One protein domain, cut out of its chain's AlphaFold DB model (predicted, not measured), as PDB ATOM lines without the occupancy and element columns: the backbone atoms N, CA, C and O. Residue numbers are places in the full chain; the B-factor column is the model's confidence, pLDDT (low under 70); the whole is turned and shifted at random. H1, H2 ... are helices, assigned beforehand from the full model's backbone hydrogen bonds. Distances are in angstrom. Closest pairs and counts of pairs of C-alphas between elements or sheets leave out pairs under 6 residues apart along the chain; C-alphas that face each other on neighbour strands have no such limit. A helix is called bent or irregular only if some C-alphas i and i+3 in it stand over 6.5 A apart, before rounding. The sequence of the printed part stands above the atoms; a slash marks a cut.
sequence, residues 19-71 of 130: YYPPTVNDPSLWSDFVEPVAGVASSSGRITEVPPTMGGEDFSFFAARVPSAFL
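What this domain is: This is residues 19 to 71 of the 130 residues of the protein "Hypothetical protein" of Rhizochromulina marina (UniProt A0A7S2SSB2). With little regular structure, this is an elongated, open loop of chain: the irregular helix H1 makes one side, the long stretch of residues 42 to 59 returns along the other, and the short H2 sits at the far end. After H2, residues 64 to 71 turn back toward the space between the two sides. The printed part has 53 residues with two named helices, H1 then H2, and no named strand; the class is all helix, with only 19 residues in named elements. It is only just loose, close to compact, with a radius of gyration of the C-alphas of 12.0 A and spans of 37 by 22 by 14 A.

Where its parts are: H1, residues 27 to 41, begins at C-alpha 27 (12.979, -10.921, -29.601) and measures 20.3 A. It is irregular: C-alphas 32 and 35 are 7.3 A apart. H2, residues 60 to 63, ends at C-alpha 63 (10.904, -11.277, -18.385).

How they stand to each other: H1 and H2 are apart, with no C-alpha of the one within 8 A of the other. In H1, 7 of 11 O i to N i+4 pairs are within hydrogen-bond range; H2 is too short for such a pair.

The domain as a whole: The C-alphas farthest apart, of Tyr 19 and Ser 43, are 37.0 A apart. The link from H1 to H2, 18 residues, is long. The printed part has no cut, and no printed residue is under 70 in pLDDT.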
ATOM      1  N   TYR A  19       2.466 -20.850 -10.533       86.31
ATOM      2  CA  TYR A  19       3.208 -21.399 -11.664       86.31
ATOM      3  C   TYR A  19       4.247 -20.398 -12.154       86.31
ATOM      4  O   TYR A  19       4.080 -19.183 -12.034       86.31
ATOM      5  N   TYR A  20       5.332 -20.922 -12.714       91.69
ATOM      6  CA  TYR A  20       6.364 -20.101 -13.326       91.69
ATOM      7  C   TYR A  20       5.968 -19.909 -14.791       91.69
ATOM      8  O   TYR A  20       5.739 -20.910 -15.482       91.69
ATOM      9  N   PRO A  21       5.827 -18.666 -15.287       93.44
ATOM     10  CA  PRO A  21       5.673 -18.452 -16.716       93.44
ATOM     11  C   PRO A  21       6.924 -18.952 -17.462       93.44
ATOM     12  O   PRO A  21       7.978 -19.150 -16.858       93.44
ATOM     13  N   PRO A  22       6.844 -19.176 -18.783       95.25
ATOM     14  CA  PRO A  22       8.034 -19.509 -19.552       95.25
ATOM     15  C   PRO A  22       9.032 -18.343 -19.522       95.25
ATOM     16  O   PRO A  22       8.651 -17.183 -19.692       95.25
ATOM     17  N   THR A  23      10.318 -18.649 -19.354       96.69
ATOM     18  CA  THR A  23      11.393 -17.669 -19.550       96.69
ATOM     19  C   THR A  23      11.590 -17.452 -21.043       96.69
ATOM     20  O   THR A  23      12.149 -18.301 -21.735       96.69
ATOM     21  N   VAL A  24      11.097 -16.321 -21.544       96.69
ATOM     22  CA  VAL A  24      11.166 -15.949 -22.962       96.69
ATOM     23  C   VAL A  24      12.042 -14.712 -23.100       96.69
ATOM     24  O   VAL A  24      11.767 -13.686 -22.482       96.69
ATOM     25  N   ASN A  25      13.087 -14.811 -23.920       97.12
ATOM     26  CA  ASN A  25      13.899 -13.655 -24.284       97.12
ATOM     27  C   ASN A  25      13.088 -12.733 -25.198       97.12
ATOM     28  O   ASN A  25      12.454 -13.205 -26.143       97.12
ATOM     29  N   ASP A  26      13.123 -11.427 -24.928       98.00
ATOM     30  CA  ASP A  26      12.489 -10.440 -25.798       98.00
ATOM     31  C   ASP A  26      13.148 -10.482 -27.192       98.00
ATOM     32  O   ASP A  26      14.365 -10.294 -27.281       98.00
ATOM     33  N   PRO A  27      12.389 -10.731 -28.278       96.94
ATOM     34  CA  PRO A  27      12.979 -10.921 -29.601       96.94
ATOM     35  C   PRO A  27      13.733  -9.698 -30.123       96.94
ATOM     36  O   PRO A  27      14.769  -9.864 -30.760       96.94
ATOM     37  N   SER A  28      13.234  -8.487 -29.845       96.50
ATOM     38  CA  SER A  28      13.849  -7.242 -30.324       96.50
ATOM     39  C   SER A  28      15.123  -6.915 -29.555       96.50
ATOM     40  O   SER A  28      16.165  -6.662 -30.149       96.50
ATOM     41  N   LEU A  29      15.088  -7.028 -28.225       96.50
ATOM     42  CA  LEU A  29      16.269  -6.879 -27.383       96.50
ATOM     43  C   LEU A  29      17.333  -7.921 -27.742       96.50
ATOM     44  O   LEU A  29      18.529  -7.618 -27.724       96.50
ATOM     45  N   TRP A  30      16.906  -9.145 -28.067       95.69
ATOM     46  CA  TRP A  30      17.806 -10.208 -28.485       95.69
ATOM     47  C   TRP A  30      18.540  -9.858 -29.780       95.69
ATOM     48  O   TRP A  30      19.771  -9.789 -29.765       95.69
ATOM     49  N   SER A  31      17.799  -9.608 -30.867       94.81
ATOM     50  CA  SER A  31      18.384  -9.358 -32.191       94.81
ATOM     51  C   SER A  31      19.166  -8.051 -32.255       94.81
ATOM     52  O   SER A  31      20.235  -7.993 -32.862       94.81
ATOM     53  N   ASP A  32      18.646  -6.999 -31.623       94.75
ATOM     54  CA  ASP A  32      19.148  -5.642 -31.837       94.75
ATOM     55  C   ASP A  32      20.318  -5.310 -30.903       94.75
ATOM     56  O   ASP A  32      21.086  -4.383 -31.173       94.75
ATOM     57  N   PHE A  33      20.475  -6.056 -29.803       95.62
ATOM     58  CA  PHE A  33      21.464  -5.743 -28.775       95.62
ATOM     59  C   PHE A  33      22.183  -6.964 -28.198       95.62
ATOM     60  O   PHE A  33      23.411  -7.023 -28.251       95.62
ATOM     61  N   VAL A  34      21.466  -7.932 -27.621       96.12
ATOM     62  CA  VAL A  34      22.105  -8.980 -26.803       96.12
ATOM     63  C   VAL A  34      22.984  -9.896 -27.643       96.12
ATOM     64  O   VAL A  34      24.127 -10.139 -27.256       96.12
ATOM     65  N   GLU A  35      22.494 -10.370 -28.789       93.38
ATOM     66  CA  GLU A  35      23.251 -11.258 -29.672       93.38
ATOM     67  C   GLU A  35      24.600 -10.661 -30.125       93.38
ATOM     68  O   GLU A  35      25.640 -11.284 -29.869       93.38
ATOM     69  N   PRO A  36      24.648  -9.453 -30.728       92.12
ATOM     70  CA  PRO A  36      25.912  -8.865 -31.170       92.12
ATOM     71  C   PRO A  36      26.839  -8.449 -30.017       92.12
ATOM     72  O   PRO A  36      28.056  -8.417 -30.203       92.12
ATOM     73  N   VAL A  37      26.301  -8.130 -28.833       95.50
ATOM     74  CA  VAL A  37      27.098  -7.652 -27.690       95.50
ATOM     75  C   VAL A  37      27.663  -8.800 -26.855       95.50
ATOM     76  O   VAL A  37      28.819  -8.744 -26.442       95.50
ATOM     77  N   ALA A  38      26.885  -9.853 -26.595       95.62
ATOM     78  CA  ALA A  38      27.320 -10.957 -25.739       95.62
ATOM     79  C   ALA A  38      28.262 -11.940 -26.451       95.62
ATOM     80  O   ALA A  38      29.038 -12.626 -25.781       95.62
ATOM     81  N   GLY A  39      28.251 -11.982 -27.790       91.25
ATOM     82  CA  GLY A  39      29.100 -12.880 -28.579       91.25
ATOM     83  C   GLY A  39      30.595 -12.773 -28.255       91.25
ATOM     84  O   GLY A  39      31.301 -13.774 -28.309       91.25
ATOM     85  N   VAL A  40      31.073 -11.601 -27.825       88.19
ATOM     86  CA  VAL A  40      32.486 -11.367 -27.460       88.19
ATOM     87  C   VAL A  40      32.978 -12.215 -26.283       88.19
ATOM     88  O   VAL A  40      34.186 -12.347 -26.100       88.19
ATOM     89  N   ALA A  41      32.068 -12.768 -25.474       87.12
ATOM     90  CA  ALA A  41      32.420 -13.644 -24.360       87.12
ATOM     91  C   ALA A  41      32.764 -15.075 -24.804       87.12
ATOM     92  O   ALA A  41      33.332 -15.831 -24.017       87.12
ATOM     93  N   SER A  42      32.434 -15.463 -26.040       87.62
ATOM     94  CA  SER A  42      32.796 -16.772 -26.579       87.62
ATOM     95  C   SER A  42      34.078 -16.700 -27.408       87.62
ATOM     96  O   SER A  42      34.406 -15.683 -28.018       87.62
ATOM     97  N   SER A  43      34.801 -17.819 -27.489       85.06
ATOM     98  CA  SER A  43      36.010 -17.928 -28.316       85.06
ATOM     99  C   SER A  43      35.736 -17.759 -29.815       85.06
ATOM    100  O   SER A  43      36.628 -17.363 -30.562       85.06
ATOM    101  N   SER A  44      34.508 -18.038 -30.263       88.25
ATOM    102  CA  SER A  44      34.076 -17.853 -31.650       88.25
ATOM    103  C   SER A  44      33.600 -16.429 -31.949       88.25
ATOM    104  O   SER A  44      33.359 -16.108 -33.114       88.25
ATOM    105  N   GLY A  45      33.430 -15.587 -30.922       89.50
ATOM    106  CA  GLY A  45      32.816 -14.266 -31.049       89.50
ATOM    107  C   GLY A  45      31.309 -14.312 -31.333       89.50
ATOM    108  O   GLY A  45      30.740 -13.306 -31.752       89.50
ATOM    109  N   ARG A  46      30.661 -15.476 -31.174       88.25
ATOM    110  CA  ARG A  46      29.242 -15.710 -31.500       88.25
ATOM    111  C   ARG A  46      28.526 -16.459 -30.381       88.25
ATOM    112  O   ARG A  46      29.141 -17.259 -29.674       88.25
ATOM    113  N   ILE A  47      27.223 -16.226 -30.255       92.50
ATOM    114  CA  ILE A  47      26.350 -17.015 -29.383       92.50
ATOM    115  C   ILE A  47      26.005 -18.338 -30.076       92.50
ATOM    116  O   ILE A  47      25.810 -18.384 -31.290       92.50
ATOM    117  N   THR A  48      25.923 -19.409 -29.292       91.25
ATOM    118  CA  THR A  48      25.366 -20.693 -29.728       91.25
ATOM    119  C   THR A  48      23.904 -20.761 -29.298       91.25
ATOM    120  O   THR A  48      23.613 -20.609 -28.112       91.25
ATOM    121  N   GLU A  49      22.987 -21.008 -30.234       90.50
ATOM    122  CA  GLU A  49      21.584 -21.256 -29.893       90.50
ATOM    123  C   GLU A  49      21.432 -22.565 -29.114       90.50
ATOM    124  O   GLU A  49      22.001 -23.599 -29.474       90.50
ATOM    125  N   VAL A  50      20.632 -22.519 -28.051       89.06
ATOM    126  CA  VAL A  50      20.306 -23.682 -27.226       89.06
ATOM    127  C   VAL A  50      18.812 -23.967 -27.378       89.06
ATOM    128  O   VAL A  50      18.013 -23.033 -27.262       89.06
ATOM    129  N   PRO A  51      18.400 -25.224 -27.630       92.50
ATOM    130  CA  PRO A  51      16.987 -25.575 -27.646       92.50
ATOM    131  C   PRO A  51      16.302 -25.221 -26.316       92.50
ATOM    132  O   PRO A  51      16.930 -25.351 -25.259       92.50
ATOM    133  N   PRO A  52      15.013 -24.837 -26.329       93.00
ATOM    134  CA  PRO A  52      14.243 -24.657 -25.105       93.00
ATOM    135  C   PRO A  52      14.285 -25.912 -24.228       93.00
ATOM    136  O   PRO A  52      14.235 -27.039 -24.729       93.00
ATOM    137  N   THR A  53      14.351 -25.716 -22.913       91.81
ATOM    138  CA  THR A  53      14.329 -26.808 -21.934       91.81
ATOM    139  C   THR A  53      12.975 -26.876 -21.228       91.81
ATOM    140  O   THR A  53      12.176 -25.945 -21.296       91.81
ATOM    141  N   MET A  54      12.706 -27.992 -20.547       91.38
ATOM    142  CA  MET A  54      11.484 -28.172 -19.748       91.38
ATOM    143  C   MET A  54      11.592 -27.581 -18.331       91.38
ATOM    144  O   MET A  54      10.630 -27.662 -17.569       91.38
ATOM    145  N   GLY A  55      12.758 -27.050 -17.947       90.31
ATOM    146  CA  GLY A  55      12.976 -26.465 -16.624       90.31
ATOM    147  C   GLY A  55      12.251 -25.127 -16.464       90.31
ATOM    148  O   GLY A  55      12.180 -24.340 -17.404       90.31
ATOM    149  N   GLY A  56      11.720 -24.872 -15.267       92.88
ATOM    150  CA  GLY A  56      11.197 -23.560 -14.882       92.88
ATOM    151  C   GLY A  56      12.290 -22.690 -14.262       92.88
ATOM    152  O   GLY A  56      13.141 -23.202 -13.538       92.88
ATOM    153  N   GLU A  57      12.245 -21.387 -14.525       95.25
ATOM    154  CA  GLU A  57      13.208 -20.394 -14.033       95.25
ATOM    155  C   GLU A  57      12.437 -19.149 -13.557       95.25
ATOM    156  O   GLU A  57      11.560 -18.655 -14.272       95.25
ATOM    157  N   ASP A  58      12.698 -18.663 -12.340       96.19
ATOM    158  CA  ASP A  58      11.919 -17.565 -11.742       96.19
ATOM    159  C   ASP A  58      12.258 -16.196 -12.353       96.19
ATOM    160  O   ASP A  58      11.445 -15.266 -12.285       96.19
ATOM    161  N   PHE A  59      13.376 -16.096 -13.083       97.19
ATOM    162  CA  PHE A  59      13.666 -14.943 -13.936       97.19
ATOM    163  C   PHE A  59      12.515 -14.622 -14.911       97.19
ATOM    164  O   PHE A  59      12.308 -13.464 -15.287       97.19
ATOM    165  N   SER A  60      11.705 -15.625 -15.269       96.88
ATOM    166  CA  SER A  60      10.478 -15.472 -16.061       96.88
ATOM    167  C   SER A  60       9.523 -14.394 -15.528       96.88
ATOM    168  O   SER A  60       8.871 -13.708 -16.315       96.88
ATOM    169  N   PHE A  61       9.466 -14.168 -14.211       96.56
ATOM    170  CA  PHE A  61       8.633 -13.115 -13.626       96.56
ATOM    171  C   PHE A  61       9.134 -11.701 -13.961       96.56
ATOM    172  O   PHE A  61       8.324 -10.768 -14.024       96.56
ATOM    173  N   PHE A  62      10.440 -11.523 -14.175       97.44
ATOM    174  CA  PHE A  62      11.006 -10.269 -14.682       97.44
ATOM    175  C   PHE A  62      10.786 -10.154 -16.190       97.44
ATOM    176  O   PHE A  62      10.265  -9.135 -16.651       97.44
ATOM    177  N   ALA A  63      11.080 -11.225 -16.934       97.31
ATOM    178  CA  ALA A  63      10.904 -11.277 -18.385       97.31
ATOM    179  C   ALA A  63       9.452 -11.022 -18.832       97.31
ATOM    180  O   ALA A  63       9.219 -10.439 -19.885       97.31
ATOM    181  N   ALA A  64       8.466 -11.371 -18.000       96.12
ATOM    182  CA  ALA A  64       7.054 -11.087 -18.257       96.12
ATOM    183  C   ALA A  64       6.668  -9.597 -18.139       96.12
ATOM    184  O   ALA A  64       5.553  -9.227 -18.505       96.12
ATOM    185  N   ARG A  65       7.533  -8.746 -17.571       97.00
ATOM    186  CA  ARG A  65       7.207  -7.346 -17.238       97.00
ATOM    187  C   ARG A  65       8.035  -6.325 -18.003       97.00
ATOM    188  O   ARG A  65       7.545  -5.225 -18.244       97.00
ATOM    189  N   VAL A  66       9.276  -6.656 -18.337       96.75
ATOM    190  CA  VAL A  66      10.202  -5.755 -19.031       96.75
ATOM    191  C   VAL A  66      10.988  -6.532 -20.086       96.75
ATOM    192  O   VAL A  66      11.281  -7.708 -19.845       96.75
ATOM    193  N   PRO A  67      11.367  -5.905 -21.219       96.81
ATOM    194  CA  PRO A  67      12.253  -6.532 -22.193       96.81
ATOM    195  C   PRO A  67      13.494  -7.075 -21.488       96.81
ATOM    196  O   PRO A  67      14.215  -6.334 -20.819       96.81
ATOM    197  N   SER A  68      13.690  -8.385 -21.581       97.56
ATOM    198  CA  SER A  68      14.710  -9.111 -20.828       97.56
ATOM    199  C   SER A  68      15.357 -10.173 -21.701       97.56
ATOM    200  O   SER A  68      14.742 -10.680 -22.638       97.56
ATOM    201  N   ALA A  69      16.590 -10.537 -21.364       96.56
ATOM    202  CA  ALA A  69      17.283 -11.659 -21.969       96.56
ATOM    203  C   ALA A  69      17.978 -12.491 -20.892       96.56
ATOM    204  O   ALA A  69      18.633 -11.957 -19.998       96.56
ATOM    205  N   PHE A  70      17.832 -13.801 -21.010       96.06
ATOM    206  CA  PHE A  70      18.455 -14.816 -20.190       96.06
ATOM    207  C   PHE A  70      19.442 -15.597 -21.058       96.06
ATOM    208  O   PHE A  70      19.099 -16.050 -22.156       96.06
ATOM    209  N   LEU A  71      20.679 -15.719 -20.584       94.56
ATOM    210  CA  LEU A  71      21.768 -16.383 -21.293       94.56
ATOM    211  C   LEU A  71      22.318 -17.523 -20.445       94.56
ATOM    212  O   LEU A  71      22.409 -17.419 -19.224       94.56
TER     213      LEU A  71